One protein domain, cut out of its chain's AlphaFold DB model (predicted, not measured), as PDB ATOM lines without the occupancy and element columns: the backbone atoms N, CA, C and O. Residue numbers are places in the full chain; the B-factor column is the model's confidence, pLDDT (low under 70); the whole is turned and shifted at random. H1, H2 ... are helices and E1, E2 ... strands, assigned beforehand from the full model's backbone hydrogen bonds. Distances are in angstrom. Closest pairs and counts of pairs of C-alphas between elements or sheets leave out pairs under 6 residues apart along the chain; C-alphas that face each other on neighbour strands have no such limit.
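This is residues 15 to 112 of the 230 residues of an uncharacterized protein of Streptomyces sp. NRRL WC-3605 (UniProt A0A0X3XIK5). A strongly twisted antiparallel sheet of three strands, E2 - E3 - E4, has the helix H1 across one face, and the small hairpin of E5 and E6 comes up to its other face. The first and last strands, E1 and E7, pair as a separate two-stranded ribbon, and the link of residues 94 to 105 loops far out. The printed part has 98 residues with one named helix and seven named strands, in the order E1 E2 E3 E4 H1 E5 E6 E7; its class is mixed, helices and strands. It is compact, with a radius of gyration of the C-alphas of 14.0 A and spans of 45 by 33 by 25 A.

E1, residues 15 to 19, begins with C-alpha 15 at (-23.002, 0.114, -53.001). E2 is residues 25 to 30, E3 residues 33 to 40, 22.4 A long, and E4 residues 48 to 53. H1, residues 59 to 70, is 16.5 A long. E5 is residues 85 to 88, E6 residues 91 to 93, and E7 residues 106 to 111, ending with C-alpha 111 at (-24.174, 5.940, -52.263).

E2, E3 and E4 form a meander, each strand the antiparallel neighbour of the one before; N 28 and O 35 are 2.9 A apart, N 38 and O 50 2.8 A. H1 is on this sheet at a height of 7.1 A, across the strands; every O i to N i+4 pair in it is within hydrogen-bond range. The closest C-alphas of E3 and E5 are those of Thr 36 and Gly 88, 5.8 A. In the hairpin E5 and E6, antiparallel, N 85 and O 93 are 2.8 A apart. E1 and E7 are antiparallel, with N 17 and O 108 3.0 A apart.

The C-alphas of Gly 60 and Arg 99 are the two farthest apart, 45.1 A. The printed part has no cut. The links H1 to E5 and E6 to E7 are long. No printed residue is under 70 in pLDDT.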
ATOM      1  N   LEU A  15     -23.005   1.414 -53.654       86.00
ATOM      2  CA  LEU A  15     -23.002   0.114 -53.001       86.00
ATOM      3  C   LEU A  15     -24.313  -0.588 -53.328       86.00
ATOM      4  O   LEU A  15     -25.392  -0.072 -53.029       86.00
ATOM      5  N   THR A  16     -24.213  -1.758 -53.949       87.38
ATOM      6  CA  THR A  16     -25.374  -2.551 -54.352       87.38
ATOM      7  C   THR A  16     -25.466  -3.837 -53.559       87.38
ATOM      8  O   THR A  16     -24.477  -4.559 -53.426       87.38
ATOM      9  N   ARG A  17     -26.669  -4.180 -53.105       87.19
ATOM     10  CA  ARG A  17     -26.951  -5.475 -52.483       87.19
ATOM     11  C   ARG A  17     -28.288  -6.007 -52.968       87.19
ATOM     12  O   ARG A  17     -29.243  -5.249 -53.092       87.19
ATOM     13  N   SER A  18     -28.357  -7.315 -53.196       88.62
ATOM     14  CA  SER A  18     -29.615  -8.012 -53.467       88.62
ATOM     15  C   SER A  18     -29.819  -9.146 -52.465       88.62
ATOM     16  O   SER A  18     -28.845  -9.752 -52.017       88.62
ATOM     17  N   GLY A  19     -31.062  -9.432 -52.082       86.19
ATOM     18  CA  GLY A  19     -31.367 -10.564 -51.203       86.19
ATOM     19  C   GLY A  19     -32.861 -10.819 -51.024       86.19
ATOM     20  O   GLY A  19     -33.678  -9.944 -51.278       86.19
ATOM     21  N   ALA A  20     -33.214 -12.016 -50.558       86.50
ATOM     22  CA  ALA A  20     -34.610 -12.438 -50.389       86.50
ATOM     23  C   ALA A  20     -35.255 -11.984 -49.061       86.50
ATOM     24  O   ALA A  20     -36.446 -12.185 -48.844       86.50
ATOM     25  N   VAL A  21     -34.483 -11.380 -48.148       87.88
ATOM     26  CA  VAL A  21     -34.986 -10.931 -46.838       87.88
ATOM     27  C   VAL A  21     -35.586  -9.532 -46.968       87.88
ATOM     28  O   VAL A  21     -34.872  -8.534 -46.855       87.88
ATOM     29  N   LEU A  22     -36.897  -9.468 -47.212       88.19
ATOM     30  CA  LEU A  22     -37.619  -8.209 -47.430       88.19
ATOM     31  C   LEU A  22     -37.795  -7.373 -46.154       88.19
ATOM     32  O   LEU A  22     -37.899  -6.155 -46.236       88.19
ATOM     33  N   ASP A  23     -37.745  -7.993 -44.974       87.31
ATOM     34  CA  ASP A  23     -37.921  -7.314 -43.675       87.31
ATOM     35  C   ASP A  23     -36.754  -6.394 -43.296       87.31
ATOM     36  O   ASP A  23     -36.767  -5.730 -42.258       87.31
ATOM     37  N   ARG A  24     -35.726  -6.345 -44.151       91.50
ATOM     38  CA  ARG A  24     -34.625  -5.389 -44.040       91.50
ATOM     39  C   ARG A  24     -35.012  -3.989 -44.479       91.50
ATOM     40  O   ARG A  24     -34.267  -3.074 -44.163       91.50
ATOM     41  N   VAL A  25     -36.124  -3.814 -45.185       94.75
ATOM     42  CA  VAL A  25     -36.638  -2.494 -45.543       94.75
ATOM     43  C   VAL A  25     -38.025  -2.290 -44.945       94.75
ATOM     44  O   VAL A  25     -38.805  -3.238 -44.827       94.75
ATOM     45  N   GLY A  26     -38.340  -1.054 -44.580       95.31
ATOM     46  CA  GLY A  26     -39.684  -0.677 -44.177       95.31
ATOM     47  C   GLY A  26     -39.955   0.806 -44.365       95.31
ATOM     48  O   GLY A  26     -39.031   1.608 -44.484       95.31
ATOM     49  N   VAL A  27     -41.237   1.163 -44.393       97.06
ATOM     50  CA  VAL A  27     -41.684   2.559 -44.486       97.06
ATOM     51  C   VAL A  27     -42.500   2.901 -43.254       97.06
ATOM     52  O   VAL A  27     -43.465   2.207 -42.938       97.06
ATOM     53  N   ALA A  28     -42.135   3.979 -42.571       96.88
ATOM     54  CA  ALA A  28     -42.883   4.508 -41.441       96.88
ATOM     55  C   ALA A  28     -43.453   5.886 -41.780       96.88
ATOM     56  O   ALA A  28     -42.790   6.723 -42.394       96.88
ATOM     57  N   GLY A  29     -44.692   6.126 -41.357       95.19
ATOM     58  CA  GLY A  29     -45.254   7.470 -41.291       95.19
ATOM     59  C   GLY A  29     -44.958   8.068 -39.924       95.19
ATOM     60  O   GLY A  29     -45.264   7.445 -38.910       95.19
ATOM     61  N   THR A  30     -44.376   9.262 -39.892       93.81
ATOM     62  CA  THR A  30     -44.138  10.020 -38.657       93.81
ATOM     63  C   THR A  30     -44.861  11.363 -38.723       93.81
ATOM     64  O   THR A  30     -45.220  11.801 -39.821       93.81
ATOM     65  N   PRO A  31     -45.057  12.064 -37.593       91.00
ATOM     66  CA  PRO A  31     -45.657  13.398 -37.607       91.00
ATOM     67  C   PRO A  31     -44.909  14.409 -38.489       91.00
ATOM     68  O   PRO A  31     -45.505  15.382 -38.941       91.00
ATOM     69  N   ALA A  32     -43.612  14.190 -38.727       91.25
ATOM     70  CA  ALA A  32     -42.771  15.066 -39.536       91.25
ATOM     71  C   ALA A  32     -42.702  14.680 -41.025       91.25
ATOM     72  O   ALA A  32     -42.089  15.424 -41.785       91.25
ATOM     73  N   GLY A  33     -43.271  13.537 -41.424       93.50
ATOM     74  CA  GLY A  33     -43.188  13.014 -42.790       93.50
ATOM     75  C   GLY A  33     -42.975  11.502 -42.850       93.50
ATOM     76  O   GLY A  33     -42.839  10.825 -41.821       93.50
ATOM     77  N   ARG A  34     -42.953  10.942 -44.062       95.31
ATOM     78  CA  ARG A  34     -42.609   9.530 -44.282       95.31
ATOM     79  C   ARG A  34     -41.101   9.326 -44.269       95.31
ATOM     80  O   ARG A  34     -40.345  10.132 -44.804       95.31
ATOM     81  N   VAL A  35     -40.677   8.194 -43.716       97.12
ATOM     82  CA  VAL A  35     -39.286   7.744 -43.756       97.12
ATOM     83  C   VAL A  35     -39.198   6.300 -44.233       97.12
ATOM     84  O   VAL A  35     -39.998   5.451 -43.839       97.12
ATOM     85  N   THR A  36     -38.207   6.022 -45.071       96.69
ATOM     86  CA  THR A  36     -37.794   4.666 -45.437       96.69
ATOM     87  C   THR A  36     -36.612   4.268 -44.568       96.69
ATOM     88  O   THR A  36     -35.600   4.966 -44.535       96.69
ATOM     89  N   GLU A  37     -36.723   3.132 -43.891       96.44
ATOM     90  CA  GLU A  37     -35.656   2.512 -43.113       96.44
ATOM     91  C   GLU A  37     -35.081   1.317 -43.878       96.44
ATOM     92  O   GLU A  37     -35.821   0.442 -44.330       96.44
ATOM     93  N   LEU A  38     -33.756   1.242 -43.959       94.31
ATOM     94  CA  LEU A  38     -33.005   0.073 -44.395       94.31
ATOM     95  C   LEU A  38     -32.091  -0.410 -43.261       94.31
ATOM     96  O   LEU A  38     -31.195   0.305 -42.812       94.31
ATOM     97  N   LYS A  39     -32.278  -1.665 -42.857       92.69
ATOM     98  CA  LYS A  39     -31.495  -2.364 -41.835       92.69
ATOM     99  C   LYS A  39     -30.359  -3.137 -42.486       92.69
ATOM    100  O   LYS A  39     -30.567  -4.129 -43.196       92.69
ATOM    101  N   VAL A  40     -29.140  -2.700 -42.214       88.62
ATOM    102  CA  VAL A  40     -27.912  -3.393 -42.587       88.62
ATOM    103  C   VAL A  40     -27.382  -4.076 -41.335       88.62
ATOM    104  O   VAL A  40     -26.727  -3.457 -40.504       88.62
ATOM    105  N   LEU A  41     -27.721  -5.360 -41.208       83.88
ATOM    106  CA  LEU A  41     -27.279  -6.176 -40.080       83.88
ATOM    107  C   LEU A  41     -25.761  -6.331 -40.109       83.88
ATOM    108  O   LEU A  41     -25.211  -6.710 -41.152       83.88
ATOM    109  N   GLY A  42     -25.122  -6.041 -38.981       78.75
ATOM    110  CA  GLY A  42     -23.708  -6.321 -38.782       78.75
ATOM    111  C   GLY A  42     -23.468  -7.800 -38.494       78.75
ATOM    112  O   GLY A  42     -24.371  -8.545 -38.121       78.75
ATOM    113  N   ASP A  43     -22.227  -8.236 -38.671       77.25
ATOM    114  CA  ASP A  43     -21.709  -9.511 -38.158       77.25
ATOM    115  C   ASP A  43     -21.117  -9.375 -36.740       77.25
ATOM    116  O   ASP A  43     -20.728 -10.359 -36.111       77.25
ATOM    117  N   THR A  44     -21.085  -8.148 -36.222       72.19
ATOM    118  CA  THR A  44     -20.701  -7.792 -34.854       72.19
ATOM    119  C   THR A  44     -21.934  -7.372 -34.046       72.19
ATOM    120  O   THR A  44     -23.064  -7.439 -34.520       72.19
ATOM    121  N   ALA A  45     -21.745  -6.909 -32.809       76.12
ATOM    122  CA  ALA A  45     -22.827  -6.448 -31.934       76.12
ATOM    123  C   ALA A  45     -23.432  -5.080 -32.339       76.12
ATOM    124  O   ALA A  45     -23.924  -4.346 -31.482       76.12
ATOM    125  N   THR A  46     -23.337  -4.669 -33.608       81.50
ATOM    126  CA  THR A  46     -23.806  -3.358 -34.082       81.50
ATOM    127  C   THR A  46     -24.500  -3.479 -35.429       81.50
ATOM    128  O   THR A  46     -23.906  -3.932 -36.404       81.50
ATOM    129  N   ASP A  47     -25.737  -2.994 -35.482       86.88
ATOM    130  CA  ASP A  47     -26.518  -2.872 -36.705       86.88
ATOM    131  C   ASP A  47     -26.495  -1.431 -37.221       86.88
ATOM    132  O   ASP A  47     -26.447  -0.468 -36.450       86.88
ATOM    133  N   VAL A  48     -26.550  -1.274 -38.544       88.56
ATOM    134  CA  VAL A  48     -26.600   0.035 -39.199       88.56
ATOM    135  C   VAL A  48     -27.993   0.260 -39.764       88.56
ATOM    136  O   VAL A  48     -28.482  -0.512 -40.588       88.56
ATOM    137  N   HIS A  49     -28.614   1.356 -39.344       92.62
ATOM    138  CA  HIS A  49     -29.920   1.787 -39.824       92.62
ATOM    139  C   HIS A  49     -29.735   2.994 -40.739       92.62
ATOM    140  O   HIS A  49     -29.335   4.072 -40.298       92.62
ATOM    141  N   LEU A  50     -29.994   2.801 -42.028       92.62
ATOM    142  CA  LEU A  50     -29.980   3.866 -43.021       92.62
ATOM    143  C   LEU A  50     -31.406   4.372 -43.192       92.62
ATOM    144  O   LEU A  50     -32.297   3.597 -43.533       92.62
ATOM    145  N   VAL A  51     -31.619   5.661 -42.941       94.56
ATOM    146  CA  VAL A  51     -32.951   6.267 -42.985       94.56
ATOM    147  C   VAL A  51     -32.970   7.396 -44.000       94.56
ATOM    148  O   VAL A  51     -32.106   8.273 -43.983       94.56
ATOM    149  N   LEU A  52     -33.966   7.362 -44.880       94.44
ATOM    150  CA  LEU A  52     -34.220   8.389 -45.879       94.44
ATOM    151  C   LEU A  52     -35.596   9.001 -45.626       94.44
ATOM    152  O   LEU A  52     -36.599   8.288 -45.620       94.44
ATOM    153  N   GLY A  53     -35.634  10.310 -45.396       94.75
ATOM    154  CA  GLY A  53     -36.879  11.064 -45.267       94.75
ATOM    155  C   GLY A  53     -37.426  11.524 -46.607       94.75
ATOM    156  O   GLY A  53     -36.710  11.534 -47.608       94.75
ATOM    157  N   GLU A  54     -38.700  11.899 -46.609       93.19
ATOM    158  CA  GLU A  54     -39.331  12.551 -47.753       93.19
ATOM    159  C   GLU A  54     -38.691  13.907 -48.073       93.19
ATOM    160  O   GLU A  54     -38.037  14.540 -47.234       93.19
ATOM    161  N   ASP A  55     -38.901  14.357 -49.309       89.12
ATOM    162  CA  ASP A  55     -38.412  15.650 -49.765       89.12
ATOM    163  C   ASP A  55     -38.966  16.776 -48.883       89.12
ATOM    164  O   ASP A  55     -40.169  16.885 -48.651       89.12
ATOM    165  N   GLY A  56     -38.070  17.634 -48.391       89.12
ATOM    166  CA  GLY A  56     -38.410  18.749 -47.505       89.12
ATOM    167  C   GLY A  56     -38.214  18.470 -46.013       89.12
ATOM    168  O   GLY A  56     -38.170  19.426 -45.236       89.12
ATOM    169  N   MET A  57     -38.004  17.216 -45.594       94.06
ATOM    170  CA  MET A  57     -37.608  16.937 -44.211       94.06
ATOM    171  C   MET A  57     -36.200  17.467 -43.922       94.06
ATOM    172  O   MET A  57     -35.240  17.226 -44.656       94.06
ATOM    173  N   THR A  58     -36.051  18.151 -42.792       94.31
ATOM    174  CA  THR A  58     -34.738  18.551 -42.279       94.31
ATOM    175  C   THR A  58     -33.978  17.343 -41.714       94.31
ATOM    176  O   THR A  58     -34.602  16.402 -41.217       94.31
ATOM    177  N   PRO A  59     -32.631  17.371 -41.669       91.44
ATOM    178  CA  PRO A  59     -31.849  16.291 -41.061       91.44
ATOM    179  C   PRO A  59     -32.262  15.962 -39.617       91.44
ATOM    180  O   PRO A  59     -32.273  14.797 -39.229       91.44
ATOM    181  N   GLY A  60     -32.652  16.973 -38.831       93.75
ATOM    182  CA  GLY A  60     -33.136  16.784 -37.461       93.75
ATOM    183  C   GLY A  60     -34.485  16.065 -37.391       93.75
ATOM    184  O   GLY A  60     -34.675  15.212 -36.528       93.75
ATOM    185  N   GLN A  61     -35.400  16.351 -38.323       96.31
ATOM    186  CA  GLN A  61     -36.676  15.636 -38.428       96.31
ATOM    187  C   GLN A  61     -36.472  14.182 -38.856       96.31
ATOM    188  O   GLN A  61     -37.084  13.297 -38.268       96.31
ATOM    189  N   VAL A  62     -35.585  13.921 -39.825       96.00
ATOM    190  CA  VAL A  62     -35.261  12.548 -40.250       96.00
ATOM    191  C   VAL A  62     -34.628  11.761 -39.103       96.00
ATOM    192  O   VAL A  62     -35.016  10.623 -38.857       96.00
ATOM    193  N   LEU A  63     -33.697  12.368 -38.358       94.69
ATOM    194  CA  LEU A  63     -33.084  11.729 -37.193       94.69
ATOM    195  C   LEU A  63     -34.108  11.458 -36.081       94.69
ATOM    196  O   LEU A  63     -34.117  10.370 -35.515       94.69
ATOM    197  N   GLY A  64     -34.991  12.417 -35.786       95.81
ATOM    198  CA  GLY A  64     -36.070  12.230 -34.814       95.81
ATOM    199  C   GLY A  64     -37.011  11.091 -35.212       95.81
ATOM    200  O   GLY A  64     -37.264  10.195 -34.409       95.81
ATOM    201  N   ALA A  65     -37.446  11.070 -36.474       96.12
ATOM    202  CA  ALA A  65     -38.258   9.999 -37.043       96.12
ATOM    203  C   ALA A  65     -37.555   8.632 -36.961       96.12
ATOM    204  O   ALA A  65     -38.175   7.646 -36.570       96.12
ATOM    205  N   ALA A  66     -36.254   8.569 -37.258       95.12
ATOM    206  CA  ALA A  66     -35.463   7.347 -37.123       95.12
ATOM    207  C   ALA A  66     -35.472   6.809 -35.680       95.12
ATOM    208  O   ALA A  66     -35.673   5.614 -35.469       95.12
ATOM    209  N   VAL A  67     -35.311   7.686 -34.683       95.75
ATOM    210  CA  VAL A  67     -35.382   7.306 -33.262       95.75
ATOM    211  C   VAL A  67     -36.777   6.792 -32.897       95.75
ATOM    212  O   VAL A  67     -36.889   5.772 -32.223       95.75
ATOM    213  N   GLU A  68     -37.849   7.428 -33.375       95.12
ATOM    214  CA  GLU A  68     -39.220   6.952 -33.136       95.12
ATOM    215  C   GLU A  68     -39.487   5.563 -33.724       95.12
ATOM    216  O   GLU A  68     -40.171   4.751 -33.095       95.12
ATOM    217  N   VAL A  69     -38.950   5.281 -34.914       93.94
ATOM    218  CA  VAL A  69     -39.045   3.959 -35.550       93.94
ATOM    219  C   VAL A  69     -38.304   2.910 -34.718       93.94
ATOM    220  O   VAL A  69     -38.867   1.854 -34.423       93.94
ATOM    221  N   LEU A  70     -37.079   3.215 -34.274       93.19
ATOM    222  CA  LEU A  70     -36.268   2.323 -33.434       93.19
ATOM    223  C   LEU A  70     -36.925   2.037 -32.078       93.19
ATOM    224  O   LEU A  70     -36.927   0.898 -31.610       93.19
ATOM    225  N   GLU A  71     -37.541   3.051 -31.475       94.06
ATOM    226  CA  GLU A  71     -38.299   2.930 -30.227       94.06
ATOM    227  C   GLU A  71     -39.703   2.338 -30.426       94.06
ATOM    228  O   GLU A  71     -40.454   2.189 -29.461       94.06
ATOM    229  N   ARG A  72     -40.071   1.977 -31.664       92.31
ATOM    230  CA  ARG A  72     -41.381   1.420 -32.044       92.31
ATOM    231  C   ARG A  72     -42.563   2.347 -31.736       92.31
ATOM    232  O   ARG A  72     -43.698   1.884 -31.651       92.31
ATOM    233  N   ARG A  73     -42.312   3.652 -31.605       93.81
ATOM    234  CA  ARG A  73     -43.345   4.691 -31.467       93.81
ATOM    235  C   ARG A  73     -44.023   5.001 -32.803       93.81
ATOM    236  O   ARG A  73     -45.209   5.309 -32.818       93.81
ATOM    237  N   SER A  74     -43.287   4.830 -33.899       93.38
ATOM    238  CA  SER A  74     -43.768   4.985 -35.277       93.38
ATOM    239  C   SER A  74     -43.479   3.689 -36.052       93.38
ATOM    240  O   SER A  74     -42.399   3.550 -36.626       93.38
ATOM    241  N   PRO A  75     -44.370   2.676 -36.011       92.31
ATOM    242  CA  PRO A  75     -44.085   1.361 -36.581       92.31
ATOM    243  C   PRO A  75     -43.921   1.419 -38.105       92.31
ATOM    244  O   PRO A  75     -44.757   1.975 -38.815       92.31
ATOM    245  N   ALA A  76     -42.850   0.801 -38.606       94.00
ATOM    246  CA  ALA A  76     -42.598   0.675 -40.036       94.00
ATOM    247  C   ALA A  76     -43.371  -0.510 -40.636       94.00
ATOM    248  O   ALA A  76     -43.358  -1.615 -40.088       94.00
ATOM    249  N   VAL A  77     -43.996  -0.295 -41.793       95.69
ATOM    250  CA  VAL A  77     -44.572  -1.361 -42.619       95.69
ATOM    251  C   VAL A  77     -43.418  -2.130 -43.272       95.69
ATOM    252  O   VAL A  77     -42.639  -1.513 -44.003       95.69
ATOM    253  N   PRO A  78     -43.267  -3.442 -43.012       93.88
ATOM    254  CA  PRO A  78     -42.147  -4.228 -43.522       93.88
ATOM    255  C   PRO A  78     -42.272  -4.489 -45.025       93.88
ATOM    256  O   PRO A  78     -43.377  -4.541 -45.566       93.88
ATOM    257  N   GLY A  79     -41.139  -4.733 -45.688       90.62
ATOM    258  CA  GLY A  79     -41.050  -4.889 -47.141       90.62
ATOM    259  C   GLY A  79     -42.020  -5.896 -47.768       90.62
ATOM    260  O   GLY A  79     -42.516  -5.654 -48.863       90.62
ATOM    261  N   HIS A  80     -42.342  -6.998 -47.082       90.69
ATOM    262  CA  HIS A  80     -43.285  -8.003 -47.594       90.69
ATOM    263  C   HIS A  80     -44.754  -7.545 -47.592       90.69
ATOM    264  O   HIS A  80     -45.580  -8.154 -48.266       90.69
ATOM    265  N   ALA A  81     -45.083  -6.504 -46.824       93.69
ATOM    266  CA  ALA A  81     -46.431  -5.962 -46.672       93.69
ATOM    267  C   ALA A  81     -46.628  -4.636 -47.430       93.69
ATOM    268  O   ALA A  81     -47.705  -4.040 -47.362       93.69
ATOM    269  N   LEU A  82     -45.602  -4.155 -48.138       93.75
ATOM    270  CA  LEU A  82     -45.677  -2.911 -48.896       93.75
ATOM    271  C   LEU A  82     -46.498  -3.101 -50.187       93.75
ATOM    272  O   LEU A  82     -46.344  -4.115 -50.873       93.75
ATOM    273  N   PRO A  83     -47.366  -2.134 -50.543       93.62
ATOM    274  CA  PRO A  83     -48.117  -2.185 -51.793       93.62
ATOM    275  C   PRO A  83     -47.198  -1.979 -53.006       93.62
ATOM    276  O   PRO A  83     -46.071  -1.520 -52.876       93.62
ATOM    277  N   TYR A  84     -47.675  -2.294 -54.211       94.06
ATOM    278  CA  TYR A  84     -46.934  -1.982 -55.439       94.06
ATOM    279  C   TYR A  84     -46.923  -0.470 -55.724       94.06
ATOM    280  O   TYR A  84     -47.913   0.215 -55.467       94.06
ATOM    281  N   GLY A  85     -45.838   0.022 -56.323       93.81
ATOM    282  CA  GLY A  85     -45.632   1.431 -56.675       93.81
ATOM    283  C   GLY A  85     -44.587   2.127 -55.799       93.81
ATOM    284  O   GLY A  85     -43.780   1.469 -55.145       93.81
ATOM    285  N   GLU A  86     -44.602   3.460 -55.808       92.31
ATOM    286  CA  GLU A  86     -43.778   4.296 -54.928       92.31
ATOM    287  C   GLU A  86     -44.379   4.295 -53.520       92.31
ATOM    288  O   GLU A  86     -45.435   4.883 -53.269       92.31
ATOM    289  N   VAL A  87     -43.734   3.584 -52.598       93.12
ATOM    290  CA  VAL A  87     -44.283   3.326 -51.257       93.12
ATOM    291  C   VAL A  87     -43.716   4.255 -50.195       93.12
ATOM    292  O   VAL A  87     -44.385   4.533 -49.198       93.12
ATOM    293  N   GLY A  88     -42.510   4.767 -50.418       91.44
ATOM    294  CA  GLY A  88     -41.823   5.668 -49.508       91.44
ATOM    295  C   GLY A  88     -40.617   6.335 -50.166       91.44
ATOM    296  O   GLY A  88     -40.286   6.024 -51.311       91.44
ATOM    297  N   PRO A  89     -39.948   7.248 -49.447       92.94
ATOM    298  CA  PRO A  89     -38.778   7.954 -49.959       92.94
ATOM    299  C   PRO A  89     -37.714   6.982 -50.482       92.94
ATOM    300  O   PRO A  89     -37.225   6.132 -49.735       92.94
ATOM    301  N   GLY A  90     -37.379   7.081 -51.770       91.00
ATOM    302  CA  GLY A  90     -36.379   6.224 -52.419       91.00
ATOM    303  C   GLY A  90     -36.710   4.725 -52.439       91.00
ATOM    304  O   GLY A  90     -35.789   3.920 -52.587       91.00
ATOM    305  N   LEU A  91     -37.983   4.335 -52.274       94.19
ATOM    306  CA  LEU A  91     -38.412   2.937 -52.283       94.19
ATOM    307  C   LEU A  91     -39.632   2.712 -53.176       94.19
ATOM    308  O   LEU A  91     -40.733   3.193 -52.901       94.19
ATOM    309  N   SER A  92     -39.437   1.845 -54.166       93.88
ATOM    310  CA  SER A  92     -40.473   1.378 -55.081       93.88
ATOM    311  C   SER A  92     -40.633  -0.141 -54.997       93.88
ATOM    312  O   SER A  92     -39.634  -0.867 -54.960       93.88
ATOM    313  N   VAL A  93     -41.866  -0.638 -55.065       94.88
ATOM    314  CA  VAL A  93     -42.166  -2.072 -55.176       94.88
ATOM    315  C   VAL A  93     -42.725  -2.354 -56.565       94.88
ATOM    316  O   VAL A  93     -43.783  -1.851 -56.943       94.88
ATOM    317  N   VAL A  94     -42.027  -3.184 -57.336       92.81
ATOM    318  CA  VAL A  94     -42.380  -3.473 -58.733       92.81
ATOM    319  C   VAL A  94     -42.553  -4.965 -58.969       92.81
ATOM    320  O   VAL A  94     -41.852  -5.793 -58.387       92.81
ATOM    321  N   ARG A  95     -43.461  -5.317 -59.881       91.06
ATOM    322  CA  ARG A  95     -43.601  -6.684 -60.383       91.06
ATOM    323  C   ARG A  95     -42.805  -6.832 -61.675       91.06
ATOM    324  O   ARG A  95     -43.029  -6.084 -62.622       91.06
ATOM    325  N   LYS A  96     -41.914  -7.822 -61.731       88.00
ATOM    326  CA  LYS A  96     -41.160  -8.178 -62.941       88.00
ATOM    327  C   LYS A  96     -41.544  -9.574 -63.411       88.00
ATOM    328  O   LYS A  96     -41.757 -10.468 -62.598       88.00
ATOM    329  N   LEU A  97     -41.634  -9.748 -64.727       86.12
ATOM    330  CA  LEU A  97     -41.776 -11.072 -65.329       86.12
ATOM    331  C   LEU A  97     -40.453 -11.829 -65.175       86.12
ATOM    332  O   LEU A  97     -39.396 -11.298 -65.512       86.12
ATOM    333  N   SER A  98     -40.531 -13.061 -64.679       84.88
ATOM    334  CA  SER A  98     -39.395 -13.976 -64.563       84.88
ATOM    335  C   SER A  98     -39.640 -15.210 -65.428       84.88
ATOM    336  O   SER A  98     -40.780 -15.653 -65.562       84.88
ATOM    337  N   ARG A  99     -38.573 -15.754 -66.025       86.88
ATOM    338  CA  ARG A  99     -38.633 -16.997 -66.816       86.88
ATOM    339  C   ARG A  99     -38.703 -18.246 -65.938       86.88
ATOM    340  O   ARG A  99     -39.170 -19.281 -66.395       86.88
ATOM    341  N   GLU A 100     -38.269 -18.123 -64.689       86.44
ATOM    342  CA  GLU A 100     -38.264 -19.188 -63.689       86.44
ATOM    343  C   GLU A 100     -38.918 -18.690 -62.391       86.44
ATOM    344  O   GLU A 100     -38.859 -17.484 -62.106       86.44
ATOM    345  N   PRO A 101     -39.537 -19.575 -61.585       83.06
ATOM    346  CA  PRO A 101     -40.030 -19.213 -60.262       83.06
ATOM    347  C   PRO A 101     -38.881 -18.691 -59.390       83.06
ATOM    348  O   PRO A 101     -37.995 -19.444 -58.995       83.06
ATOM    349  N   ALA A 102     -38.899 -17.394 -59.092       83.06
ATOM    350  CA  ALA A 102     -37.908 -16.740 -58.247       83.06
ATOM    351  C   ALA A 102     -38.605 -16.090 -57.044       83.06
ATOM    352  O   ALA A 102     -39.688 -15.513 -57.210       83.06
ATOM    353  N   PRO A 103     -38.016 -16.162 -55.838       86.44
ATOM    354  CA  PRO A 103     -38.569 -15.469 -54.688       86.44
ATOM    355  C   PRO A 103     -38.496 -13.945 -54.891       86.44
ATOM    356  O   PRO A 103     -37.614 -13.448 -55.606       86.44
ATOM    357  N   PRO A 104     -39.377 -13.177 -54.229       88.94
ATOM    358  CA  PRO A 104     -39.239 -11.731 -54.151       88.94
ATOM    359  C   PRO A 104     -37.832 -11.335 -53.699       88.94
ATOM    360  O   PRO A 104     -37.279 -11.914 -52.762       88.94
ATOM    361  N   THR A 105     -37.252 -10.347 -54.371       91.38
ATOM    362  CA  THR A 105     -35.881  -9.903 -54.113       91.38
ATOM    363  C   THR A 105     -35.878  -8.421 -53.779       91.38
ATOM    364  O   THR A 105     -36.408  -7.602 -54.526       91.38
ATOM    365  N   LEU A 106     -35.254  -8.077 -52.658       92.62
ATOM    366  CA  LEU A 106     -34.925  -6.710 -52.293       92.62
ATOM    367  C   LEU A 106     -33.640  -6.311 -53.021       92.62
ATOM    368  O   LEU A 106     -32.601  -6.937 -52.814       92.62
ATOM    369  N   HIS A 107     -33.716  -5.263 -53.839       92.62
ATOM    370  CA  HIS A 107     -32.564  -4.626 -54.471       92.62
ATOM    371  C   HIS A 107     -32.293  -3.286 -53.795       92.62
ATOM    372  O   HIS A 107     -33.173  -2.435 -53.717       92.62
ATOM    373  N   VAL A 108     -31.070  -3.109 -53.315       91.69
ATOM    374  CA  VAL A 108     -30.626  -1.916 -52.601       91.69
ATOM    375  C   VAL A 108     -29.490  -1.277 -53.375       91.69
ATOM    376  O   VAL A 108     -28.531  -1.960 -53.737       91.69
ATOM    377  N   LEU A 109     -29.583   0.036 -53.564       90.25
ATOM    378  CA  LEU A 109     -28.504   0.889 -54.040       90.25
ATOM    379  C   LEU A 109     -28.376   2.069 -53.077       90.25
ATOM    380  O   LEU A 109     -29.323   2.832 -52.907       90.25
ATOM    381  N   VAL A 110     -27.209   2.220 -52.459       88.00
ATOM    382  CA  VAL A 110     -26.905   3.330 -51.544       88.00
ATOM    383  C   VAL A 110     -25.588   3.969 -51.981       88.00
ATOM    384  O   VAL A 110     -24.649   3.235 -52.296       88.00
ATOM    385  N   PRO A 111     -25.467   5.307 -52.024       88.31
ATOM    386  CA  PRO A 111     -24.174   5.940 -52.263       88.31
ATOM    387  C   PRO A 111     -23.215   5.646 -51.103       88.31
ATOM    388  O   PRO A 111     -23.599   5.730 -49.939       88.31
ATOM    389  N   ALA A 112     -21.956   5.336 -51.400       89.06
ATOM    390  CA  ALA A 112     -20.915   5.338 -50.380       89.06
ATOM    391  C   ALA A 112     -20.729   6.767 -49.847       89.06
ATOM    392  O   ALA A 112     -20.723   7.730 -50.618       89.06
TER     393      ALA A 112